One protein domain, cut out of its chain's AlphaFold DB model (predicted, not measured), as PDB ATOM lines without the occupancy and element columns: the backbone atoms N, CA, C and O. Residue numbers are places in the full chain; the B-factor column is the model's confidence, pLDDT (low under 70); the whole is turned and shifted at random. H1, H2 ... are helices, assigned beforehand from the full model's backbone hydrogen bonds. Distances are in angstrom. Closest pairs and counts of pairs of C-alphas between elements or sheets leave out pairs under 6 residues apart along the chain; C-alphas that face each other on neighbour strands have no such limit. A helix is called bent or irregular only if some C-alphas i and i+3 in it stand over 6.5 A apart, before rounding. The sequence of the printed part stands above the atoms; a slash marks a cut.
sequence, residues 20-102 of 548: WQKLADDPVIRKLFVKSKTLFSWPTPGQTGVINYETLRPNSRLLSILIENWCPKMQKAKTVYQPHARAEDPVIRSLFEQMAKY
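AT A GLANCE: This is residues 20 to 102 of the 548 residues of the protein "Hypothetical protein" of Symbiodinium natans (UniProt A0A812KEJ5). What is the shape? A long, kinked helix, H3, stands in the middle, with H4 side by side with it and the small corner of H1 and H2 loosely on its other side. What is printed? The printed part has 83 residues with four named helices, H1 to H4 in chain order, and is all helix. It is compact, with a radius of gyration of the C-alphas of 13.4 A and spans of 32 by 28 by 22 A.

HOW THE PARTS SIT: How do H1, residues 20 to 25, and H2, residues 27 to 36, meet? They only just touch, only at the corner, with 3 pairs of C-alphas within 8 A; the closest, of Ala 24 and Arg 30, are 6.1 A apart. What touches H3, residues 53 to 73? H1 only just does, with 3 such pairs, at residues 62 to 65 alone; the closest C-alphas, of Lys 22 and Ile 65, are 7.6 A apart. H4, residues 90 to 100, touches it at a shallow tilt of 31 degrees, the same way, with the closest C-alphas, of Arg 57 and Ile 92, 6.3 A apart. Are the backbones complete? Every O i to N i+4 pair is within hydrogen-bond range in H1, H2 and H4, but 11 of 17 in H3.

IN THESE COORDINATES: Where does H1 begin? C-alpha 20 is at (102.959, -7.775, 76.390). How long is H3? It measures 25.8 A, and is irregular, with C-alphas 58 and 61 7.4 A apart.

THE WHOLE: Is there a cut? The printed part has no cut; the links H2 to H3 and H3 to H4 are long. Where is confidence low? Residues 72 to 87 are under 70.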
ATOM      1  N   TRP A  20     102.520  -6.458  75.920       87.88
ATOM      2  CA  TRP A  20     102.959  -7.775  76.390       87.88
ATOM      3  C   TRP A  20     104.276  -8.219  75.754       87.88
ATOM      4  O   TRP A  20     105.104  -8.813  76.438       87.88
ATOM      5  N   GLN A  21     104.501  -7.874  74.485       93.00
ATOM      6  CA  GLN A  21     105.739  -8.188  73.781       93.00
ATOM      7  C   GLN A  21     106.914  -7.385  74.353       93.00
ATOM      8  O   GLN A  21     107.876  -7.981  74.823       93.00
ATOM      9  N   LYS A  22     106.784  -6.058  74.509       93.00
ATOM     10  CA  LYS A  22     107.809  -5.221  75.170       93.00
ATOM     11  C   LYS A  22     108.105  -5.639  76.619       93.00
ATOM     12  O   LYS A  22     109.236  -5.488  77.074       93.00
ATOM     13  N   LEU A  23     107.120  -6.178  77.343       93.19
ATOM     14  CA  LEU A  23     107.309  -6.743  78.687       93.19
ATOM     15  C   LEU A  23     107.964  -8.136  78.676       93.19
ATOM     16  O   LEU A  23     108.689  -8.471  79.613       93.19
ATOM     17  N   ALA A  24     107.719  -8.942  77.643       92.19
ATOM     18  CA  ALA A  24     108.336 -10.253  77.464       92.19
ATOM     19  C   ALA A  24     109.781 -10.155  76.950       92.19
ATOM     20  O   ALA A  24     110.598 -11.005  77.314       92.19
ATOM     21  N   ASP A  25     110.079  -9.145  76.131       95.75
ATOM     22  CA  ASP A  25     111.385  -8.887  75.519       95.75
ATOM     23  C   ASP A  25     112.362  -8.204  76.490       95.75
ATOM     24  O   ASP A  25     113.572  -8.395  76.373       95.75
ATOM     25  N   ASP A  26     111.872  -7.444  77.481       96.19
ATOM     26  CA  ASP A  26     112.736  -6.838  78.498       96.19
ATOM     27  C   ASP A  26     113.338  -7.916  79.432       96.19
ATOM     28  O   ASP A  26     112.620  -8.555  80.216       96.19
ATOM     29  N   PRO A  27     114.671  -8.121  79.418       95.00
ATOM     30  CA  PRO A  27     115.299  -9.206  80.163       95.00
ATOM     31  C   PRO A  27     115.322  -8.947  81.674       95.00
ATOM     32  O   PRO A  27     115.463  -9.894  82.450       95.00
ATOM     33  N   VAL A  28     115.179  -7.692  82.119       93.38
ATOM     34  CA  VAL A  28     115.124  -7.338  83.543       93.38
ATOM     35  C   VAL A  28     113.747  -7.681  84.096       93.38
ATOM     36  O   VAL A  28     113.666  -8.335  85.134       93.38
ATOM     37  N   ILE A  29     112.673  -7.326  83.383       93.06
ATOM     38  CA  ILE A  29     111.299  -7.688  83.754       93.06
ATOM     39  C   ILE A  29     111.113  -9.205  83.694       93.06
ATOM     40  O   ILE A  29     110.638  -9.782  84.673       93.06
ATOM     41  N   ARG A  30     111.581  -9.884  82.635       93.62
ATOM     42  CA  ARG A  30     111.554 -11.356  82.557       93.62
ATOM     43  C   ARG A  30     112.304 -12.003  83.732       93.62
ATOM     44  O   ARG A  30     111.781 -12.922  84.359       93.62
ATOM     45  N   LYS A  31     113.495 -11.504  84.094       93.19
ATOM     46  CA  LYS A  31     114.286 -12.009  85.236       93.19
ATOM     47  C   LYS A  31     113.635 -11.730  86.595       93.19
ATOM     48  O   LYS A  31     113.732 -12.570  87.488       93.19
ATOM     49  N   LEU A  32     112.980 -10.580  86.762       88.06
ATOM     50  CA  LEU A  32     112.194 -10.268  87.957       88.06
ATOM     51  C   LEU A  32     110.998 -11.218  88.064       88.06
ATOM     52  O   LEU A  32     110.892 -11.918  89.066       88.06
ATOM     53  N   PHE A  33     110.185 -11.323  87.010       90.81
ATOM     54  CA  PHE A  33     108.996 -12.172  86.957       90.81
ATOM     55  C   PHE A  33     109.308 -13.649  87.234       90.81
ATOM     56  O   PHE A  33     108.628 -14.274  88.042       90.81
ATOM     57  N   VAL A  34     110.381 -14.204  86.654       92.69
ATOM     58  CA  VAL A  34     110.827 -15.582  86.945       92.69
ATOM     59  C   VAL A  34     111.227 -15.766  88.418       92.69
ATOM     60  O   VAL A  34     111.030 -16.845  88.974       92.69
ATOM     61  N   LYS A  35     111.756 -14.726  89.080       90.75
ATOM     62  CA  LYS A  35     112.180 -14.781  90.488       90.75
ATOM     63  C   LYS A  35     111.027 -14.585  91.482       90.75
ATOM     64  O   LYS A  35     110.998 -15.264  92.504       90.75
ATOM     65  N   SER A  36     110.123 -13.639  91.232       88.06
ATOM     66  CA  SER A  36     109.017 -13.279  92.138       88.06
ATOM     67  C   SER A  36     107.712 -14.021  91.846       88.06
ATOM     68  O   SER A  36     106.853 -14.090  92.721       88.06
ATOM     69  N   LYS A  37     107.547 -14.543  90.622       90.88
ATOM     70  CA  LYS A  37     106.268 -14.970  90.023       90.88
ATOM     71  C   LYS A  37     105.229 -13.840  89.906       90.88
ATOM     72  O   LYS A  37     104.046 -14.103  89.717       90.88
ATOM     73  N   THR A  38     105.662 -12.579  89.997       88.75
ATOM     74  CA  THR A  38     104.805 -11.384  89.947       88.75
ATOM     75  C   THR A  38     105.465 -10.262  89.144       88.75
ATOM     76  O   THR A  38     106.662 -10.013  89.284       88.75
ATOM     77  N   LEU A  39     104.696  -9.539  88.320       83.69
ATOM     78  CA  LEU A  39     105.218  -8.372  87.587       83.69
ATOM     79  C   LEU A  39     105.564  -7.209  88.529       83.69
ATOM     80  O   LEU A  39     106.577  -6.542  88.342       83.69
ATOM     81  N   PHE A  40     104.751  -7.004  89.569       85.56
ATOM     82  CA  PHE A  40     105.018  -6.038  90.633       85.56
ATOM     83  C   PHE A  40     105.646  -6.714  91.850       85.56
ATOM     84  O   PHE A  40     105.197  -7.770  92.301       85.56
ATOM     85  N   SER A  41     106.654  -6.061  92.415       84.25
ATOM     86  CA  SER A  41     107.321  -6.444  93.657       84.25
ATOM     87  C   SER A  41     106.974  -5.460  94.778       84.25
ATOM     88  O   SER A  41     107.045  -4.244  94.599       84.25
ATOM     89  N   TRP A  42     106.599  -5.984  95.944       83.50
ATOM     90  CA  TRP A  42     106.299  -5.198  97.144       83.50
ATOM     91  C   TRP A  42     107.326  -5.568  98.232       83.50
ATOM     92  O   TRP A  42     107.476  -6.760  98.502       83.50
ATOM     93  N   PRO A  43     108.040  -4.612  98.867       80.94
ATOM     94  CA  PRO A  43     109.049  -4.901  99.894       80.94
ATOM     95  C   PRO A  43     108.496  -5.638 101.118       80.94
ATOM     96  O   PRO A  43     109.232  -6.306 101.839       80.94
ATOM     97  N   THR A  44     107.196  -5.512 101.381       82.94
ATOM     98  CA  THR A  44     106.480  -6.229 102.439       82.94
ATOM     99  C   THR A  44     105.063  -6.544 101.947       82.94
ATOM    100  O   THR A  44     104.430  -5.648 101.389       82.94
ATOM    101  N   PRO A  45     104.503  -7.750 102.178       77.88
ATOM    102  CA  PRO A  45     103.137  -8.081 101.751       77.88
ATOM    103  C   PRO A  45     102.070  -7.102 102.273       77.88
ATOM    104  O   PRO A  45     101.161  -6.723 101.539       77.88
ATOM    105  N   GLY A  46     102.230  -6.604 103.505       80.38
ATOM    106  CA  GLY A  46     101.371  -5.572 104.102       80.38
ATOM    107  C   GLY A  46     101.505  -4.158 103.509       80.38
ATOM    108  O   GLY A  46     100.811  -3.257 103.966       80.38
ATOM    109  N   GLN A  47     102.378  -3.943 102.518       76.12
ATOM    110  CA  GLN A  47     102.462  -2.707 101.724       76.12
ATOM    111  C   GLN A  47     101.799  -2.847 100.338       76.12
ATOM    112  O   GLN A  47     101.899  -1.925  99.531       76.12
ATOM    113  N   THR A  48     101.142  -3.972 100.030       79.31
ATOM    114  CA  THR A  48     100.469  -4.173  98.733       79.31
ATOM    115  C   THR A  48      99.457  -3.051  98.474       79.31
ATOM    116  O   THR A  48      98.557  -2.823  99.277       79.31
ATOM    117  N   GLY A  49      99.627  -2.326  97.364       74.75
ATOM    118  CA  GLY A  49      98.821  -1.149  97.006       74.75
ATOM    119  C   GLY A  49      99.353   0.200  97.520       74.75
ATOM    120  O   GLY A  49      98.864   1.241  97.087       74.75
ATOM    121  N   VAL A  50     100.377   0.225  98.382       77.88
ATOM    122  CA  VAL A  50     100.969   1.465  98.919       77.88
ATOM    123  C   VAL A  50     102.172   1.898  98.073       77.88
ATOM    124  O   VAL A  50     103.264   1.330  98.152       77.88
ATOM    125  N   ILE A  51     101.981   2.923  97.239       80.44
ATOM    126  CA  ILE A  51     103.035   3.459  96.365       80.44
ATOM    127  C   ILE A  51     103.958   4.386  97.174       80.44
ATOM    128  O   ILE A  51     103.642   5.546  97.425       80.44
ATOM    129  N   ASN A  52     105.116   3.852  97.560       86.56
ATOM    130  CA  ASN A  52     106.199   4.496  98.299       86.56
ATOM    131  C   ASN A  52     107.479   4.484  97.449       86.56
ATOM    132  O   ASN A  52     107.599   3.709  96.505       86.56
ATOM    133  N   TYR A  53     108.500   5.256  97.829       86.81
ATOM    134  CA  TYR A  53     109.814   5.218  97.163       86.81
ATOM    135  C   TYR A  53     110.432   3.806  97.107       86.81
ATOM    136  O   TYR A  53     111.024   3.425  96.098       86.81
ATOM    137  N   GLU A  54     110.221   2.999  98.149       85.25
ATOM    138  CA  GLU A  54     110.691   1.609  98.235       85.25
ATOM    139  C   GLU A  54     109.956   0.651  97.278       85.25
ATOM    140  O   GLU A  54     110.565  -0.303  96.799       85.25
ATOM    141  N   THR A  55     108.679   0.906  96.954       86.81
ATOM    142  CA  THR A  55     107.910   0.126  95.962       86.81
ATOM    143  C   THR A  55     108.088   0.675  94.544       86.81
ATOM    144  O   THR A  55     108.092  -0.096  93.587       86.81
ATOM    145  N   LEU A  56     108.317   1.980  94.376       89.12
ATOM    146  CA  LEU A  56     108.646   2.590  93.084       89.12
ATOM    147  C   LEU A  56     109.993   2.098  92.543       89.12
ATOM    148  O   LEU A  56     110.093   1.810  91.354       89.12
ATOM    149  N   ARG A  57     111.022   1.965  93.392       89.19
ATOM    150  CA  ARG A  57     112.385   1.631  92.946       89.19
ATOM    151  C   ARG A  57     112.485   0.329  92.129       89.19
ATOM    152  O   ARG A  57     112.961   0.413  90.996       89.19
ATOM    153  N   PRO A  58     112.055  -0.853  92.619       88.06
ATOM    154  CA  PRO A  58     112.185  -2.102  91.863       88.06
ATOM    155  C   PRO A  58     111.188  -2.212  90.701       88.06
ATOM    156  O   PRO A  58     111.473  -2.892  89.722       88.06
ATOM    157  N   ASN A  59     110.046  -1.518  90.776       92.75
ATOM    158  CA  ASN A  59     109.025  -1.528  89.726       92.75
ATOM    159  C   ASN A  59     109.231  -0.420  88.674       92.75
ATOM    160  O   ASN A  59     108.489  -0.359  87.695       92.75
ATOM    161  N   SER A  60     110.235   0.446  88.846       94.00
ATOM    162  CA  SER A  60     110.504   1.614  87.997       94.00
ATOM    163  C   SER A  60     110.587   1.276  86.508       94.00
ATOM    164  O   SER A  60     109.935   1.932  85.707       94.00
ATOM    165  N   ARG A  61     111.297   0.203  86.135       94.50
ATOM    166  CA  ARG A  61     111.431  -0.242  84.736       94.50
ATOM    167  C   ARG A  61     110.096  -0.659  84.103       94.50
ATOM    168  O   ARG A  61     109.829  -0.301  82.959       94.50
ATOM    169  N   LEU A  62     109.253  -1.371  84.854       93.88
ATOM    170  CA  LEU A  62     107.895  -1.739  84.437       93.88
ATOM    171  C   LEU A  62     107.018  -0.489  84.279       93.88
ATOM    172  O   LEU A  62     106.305  -0.354  83.287       93.88
ATOM    173  N   LEU A  63     107.114   0.450  85.224       93.06
ATOM    174  CA  LEU A  63     106.389   1.716  85.168       93.06
ATOM    175  C   LEU A  63     106.832   2.580  83.978       93.06
ATOM    176  O   LEU A  63     105.960   3.102  83.298       93.06
ATOM    177  N   SER A  64     108.126   2.668  83.652       93.81
ATOM    178  CA  SER A  64     108.614   3.360  82.445       93.81
ATOM    179  C   SER A  64     107.993   2.798  81.165       93.81
ATOM    180  O   SER A  64     107.447   3.561  80.373       93.81
ATOM    181  N   ILE A  65     107.982   1.470  80.986       93.06
ATOM    182  CA  ILE A  65     107.374   0.843  79.797       93.06
ATOM    183  C   ILE A  65     105.861   1.113  79.744       93.06
ATOM    184  O   ILE A  65     105.335   1.424  78.674       93.06
ATOM    185  N   LEU A  66     105.156   1.061  80.878       91.38
ATOM    186  CA  LEU A  66     103.735   1.423  80.944       91.38
ATOM    187  C   LEU A  66     103.504   2.907  80.607       91.38
ATOM    188  O   LEU A  66     102.587   3.231  79.855       91.38
ATOM    189  N   ILE A  67     104.345   3.815  81.103       90.31
ATOM    190  CA  ILE A  67     104.246   5.251  80.817       90.31
ATOM    191  C   ILE A  67     104.483   5.519  79.327       90.31
ATOM    192  O   ILE A  67     103.649   6.152  78.692       90.31
ATOM    193  N   GLU A  68     105.556   4.986  78.746       89.31
ATOM    194  CA  GLU A  68     105.926   5.212  77.342       89.31
ATOM    195  C   GLU A  68     104.893   4.669  76.337       89.31
ATOM    196  O   GLU A  68     104.731   5.245  75.262       89.31
ATOM    197  N   ASN A  69     104.193   3.573  76.661       86.62
ATOM    198  CA  ASN A  69     103.339   2.854  75.701       86.62
ATOM    199  C   ASN A  69     101.828   3.002  75.952       86.62
ATOM    200  O   ASN A  69     101.042   2.881  75.011       86.62
ATOM    201  N   TRP A  70     101.410   3.249  77.198       82.94
ATOM    202  CA  TRP A  70      99.995   3.310  77.589       82.94
ATOM    203  C   TRP A  70      99.559   4.718  78.019       82.94
ATOM    204  O   TRP A  70      98.460   5.145  77.668       82.94
ATOM    205  N   CYS A  71     100.416   5.488  78.704       80.31
ATOM    206  CA  CYS A  71     100.058   6.836  79.156       80.31
ATOM    207  C   CYS A  71      99.715   7.847  78.039       80.31
ATOM    208  O   CYS A  71      98.693   8.516  78.199       80.31
ATOM    209  N   PRO A  72     100.471   7.984  76.924       67.25
ATOM    210  CA  PRO A  72     100.127   8.940  75.860       67.25
ATOM    211  C   PRO A  72      98.761   8.707  75.202       67.25
ATOM    212  O   PRO A  72      98.314   9.552  74.435       67.25
ATOM    213  N   LYS A  73      98.098   7.577  75.485       66.62
ATOM    214  CA  LYS A  73      96.777   7.237  74.950       66.62
ATOM    215  C   LYS A  73      95.605   7.655  75.858       66.62
ATOM    216  O   LYS A  73      94.457   7.498  75.460       66.62
ATOM    217  N   MET A  74      95.854   8.168  77.070       62.66
ATOM    218  CA  MET A  74      94.800   8.697  77.949       62.66
ATOM    219  C   MET A  74      94.607  10.203  77.732       62.66
ATOM    220  O   MET A  74      95.512  10.981  78.021       62.66
ATOM    221  N   GLN A  75      93.415  10.613  77.284       61.66
ATOM    222  CA  GLN A  75      93.094  12.018  76.992       61.66
ATOM    223  C   GLN A  75      93.139  12.916  78.242       61.66
ATOM    224  O   GLN A  75      93.803  13.954  78.227       61.66
ATOM    225  N   LYS A  76      92.488  12.535  79.354       62.62
ATOM    226  CA  LYS A  76      92.564  13.320  80.600       62.62
ATOM    227  C   LYS A  76      93.829  13.014  81.411       62.62
ATOM    228  O   LYS A  76      94.017  11.923  81.956       62.62
ATOM    229  N   ALA A  77      94.667  14.038  81.584       56.06
ATOM    230  CA  ALA A  77      95.882  13.998  82.395       56.06
ATOM    231  C   ALA A  77      95.587  13.746  83.895       56.06
ATOM    232  O   ALA A  77      95.341  14.664  84.683       56.06
ATOM    233  N   LYS A  78      95.649  12.474  84.313       60.44
ATOM    234  CA  LYS A  78      95.506  12.019  85.711       60.44
ATOM    235  C   LYS A  78      96.629  12.565  86.604       60.44
ATOM    236  O   LYS A  78      97.728  12.030  86.655       60.44
ATOM    237  N   THR A  79      96.342  13.649  87.319       56.59
ATOM    238  CA  THR A  79      97.347  14.463  88.022       56.59
ATOM    239  C   THR A  79      98.154  13.691  89.069       56.59
ATOM    240  O   THR A  79      97.632  13.357  90.135       56.59
ATOM    241  N   VAL A  80      99.438  13.477  88.777       59.53
ATOM    242  CA  VAL A  80     100.412  12.816  89.653       59.53
ATOM    243  C   VAL A  80     100.786  13.735  90.816       59.53
ATOM    244  O   VAL A  80     101.181  14.883  90.618       59.53
ATOM    245  N   TYR A  81     100.701  13.222  92.043       57.19
ATOM    246  CA  TYR A  81     101.259  13.893  93.213       57.19
ATOM    247  C   TYR A  81     102.777  13.659  93.253       57.19
ATOM    248  O   TYR A  81     103.223  12.512  93.251       57.19
ATOM    249  N   GLN A  82     103.567  14.735  93.297       60.12
ATOM    250  CA  GLN A  82     105.027  14.692  93.448       60.12
ATOM    251  C   GLN A  82     105.424  15.127  94.879       60.12
ATOM    252  O   GLN A  82     105.746  16.298  95.092       60.12
ATOM    253  N   PRO A  83     105.402  14.229  95.887       53.88
ATOM    254  CA  PRO A  83     105.725  14.560  97.278       53.88
ATOM    255  C   PRO A  83     107.234  14.751  97.500       53.88
ATOM    256  O   PRO A  83     107.885  13.909  98.111       53.88
ATOM    257  N   HIS A  84     107.789  15.865  97.015       52.97
ATOM    258  CA  HIS A  84     109.203  16.234  97.169       52.97
ATOM    259  C   HIS A  84     110.156  15.068  96.852       52.97
ATOM    260  O   HIS A  84     110.860  14.581  97.739       52.97
ATOM    261  N   ALA A  85     110.169  14.617  95.590       55.22
ATOM    262  CA  ALA A  85     111.068  13.562  95.119       55.22
ATOM    263  C   ALA A  85     112.518  13.896  95.503       55.22
ATOM    264  O   ALA A  85     113.156  14.762  94.901       55.22
ATOM    265  N   ARG A  86     113.007  13.257  96.577       55.03
ATOM    266  CA  ARG A  86     114.288  13.612  97.190       55.03
ATOM    267  C   ARG A  86     115.399  13.402  96.179       55.03
ATOM    268  O   ARG A  86     115.383  12.435  95.422       55.03
ATOM    269  N   ALA A  87     116.386  14.292  96.203       58.12
ATOM    270  CA  ALA A  87     117.395  14.405  95.153       58.12
ATOM    271  C   ALA A  87     118.307  13.168  94.975       58.12
ATOM    272  O   ALA A  87     119.140  13.163  94.066       58.12
ATOM    273  N   GLU A  88     118.144  12.159  95.831       72.44
ATOM    274  CA  GLU A  88     119.061  11.064  96.148       72.44
ATOM    275  C   GLU A  88     118.963   9.850  95.204       72.44
ATOM    276  O   GLU A  88     119.964   9.156  95.038       72.44
ATOM    277  N   ASP A  89     117.812   9.587  94.564       88.44
ATOM    278  CA  ASP A  89     117.669   8.462  93.621       88.44
ATOM    279  C   ASP A  89     117.463   8.939  92.165       88.44
ATOM    280  O   ASP A  89     116.423   9.532  91.851       88.44
ATOM    281  N   PRO A  90     118.423   8.688  91.250       90.38
ATOM    282  CA  PRO A  90     118.319   9.119  89.858       90.38
ATOM    283  C   PRO A  90     117.321   8.293  89.035       90.38
ATOM    284  O   PRO A  90     116.743   8.827  88.092       90.38
ATOM    285  N   VAL A  91     117.070   7.027  89.388       90.88
ATOM    286  CA  VAL A  91     116.116   6.157  88.677       90.88
ATOM    287  C   VAL A  91     114.691   6.625  88.957       90.88
ATOM    288  O   VAL A  91     113.889   6.777  88.038       90.88
ATOM    289  N   ILE A  92     114.387   6.924  90.223       90.06
ATOM    290  CA  ILE A  92     113.072   7.446  90.609       90.06
ATOM    291  C   ILE A  92     112.876   8.877  90.085       90.06
ATOM    292  O   ILE A  92     111.783   9.202  89.624       90.06
ATOM    293  N   ARG A  93     113.923   9.720  90.088       89.00
ATOM    294  CA  ARG A  93     113.882  11.040  89.432       89.00
ATOM    295  C   ARG A  93     113.528  10.902  87.945       89.00
ATOM    296  O   ARG A  93     112.563  11.522  87.513       89.00
ATOM    297  N   SER A  94     114.246  10.058  87.201       91.69
ATOM    298  CA  SER A  94     114.005   9.855  85.767       91.69
ATOM    299  C   SER A  94     112.593   9.327  85.483       91.69
ATOM    300  O   SER A  94     111.939   9.791  84.551       91.69
ATOM    301  N   LEU A  95     112.060   8.448  86.341       91.06
ATOM    302  CA  LEU A  95     110.662   8.023  86.265       91.06
ATOM    303  C   LEU A  95     109.695   9.210  86.431       91.06
ATOM    304  O   LEU A  95     108.795   9.374  85.613       91.06
ATOM    305  N   PHE A  96     109.887  10.079  87.432       89.19
ATOM    306  CA  PHE A  96     109.048  11.277  87.599       89.19
ATOM    307  C   PHE A  96     109.205  12.296  86.458       89.19
ATOM    308  O   PHE A  96     108.228  12.962  86.116       89.19
ATOM    309  N   GLU A  97     110.380  12.395  85.835       88.88
ATOM    310  CA  GLU A  97     110.612  13.201  84.627       88.88
ATOM    311  C   GLU A  97     109.878  12.621  83.408       88.88
ATOM    312  O   GLU A  97     109.284  13.375  82.640       88.88
ATOM    313  N   GLN A  98     109.837  11.291  83.246       89.94
ATOM    314  CA  GLN A  98     108.982  10.638  82.248       89.94
ATOM    315  C   GLN A  98     107.497  10.899  82.526       89.94
ATOM    316  O   GLN A  98     106.767  11.271  81.610       89.94
ATOM    317  N   MET A  99     107.050  10.773  83.782       87.31
ATOM    318  CA  MET A  99     105.669  11.074  84.181       87.31
ATOM    319  C   MET A  99     105.285  12.532  83.874       87.31
ATOM    320  O   MET A  99     104.205  12.785  83.343       87.31
ATOM    321  N   ALA A 100     106.170  13.494  84.155       85.88
ATOM    322  CA  ALA A 100     105.910  14.921  83.954       85.88
ATOM    323  C   ALA A 100     105.658  15.312  82.482       85.88
ATOM    324  O   ALA A 100     105.013  16.327  82.237       85.88
ATOM    325  N   LYS A 101     106.101  14.502  81.507       83.62
ATOM    326  CA  LYS A 101     105.805  14.716  80.074       83.62
ATOM    327  C   LYS A 101     104.331  14.502  79.719       83.62
ATOM    328  O   LYS A 101     103.853  15.106  78.768       83.62
ATOM    329  N   TYR A 102     103.631  13.645  80.463       82.31
ATOM    330  CA  TYR A 102     102.238  13.264  80.193       82.31
ATOM    331  C   TYR A 102     101.256  13.793  81.247       82.31
ATOM    332  O   TYR A 102     100.052  13.861  81.006       82.31
TER     333      TYR A 102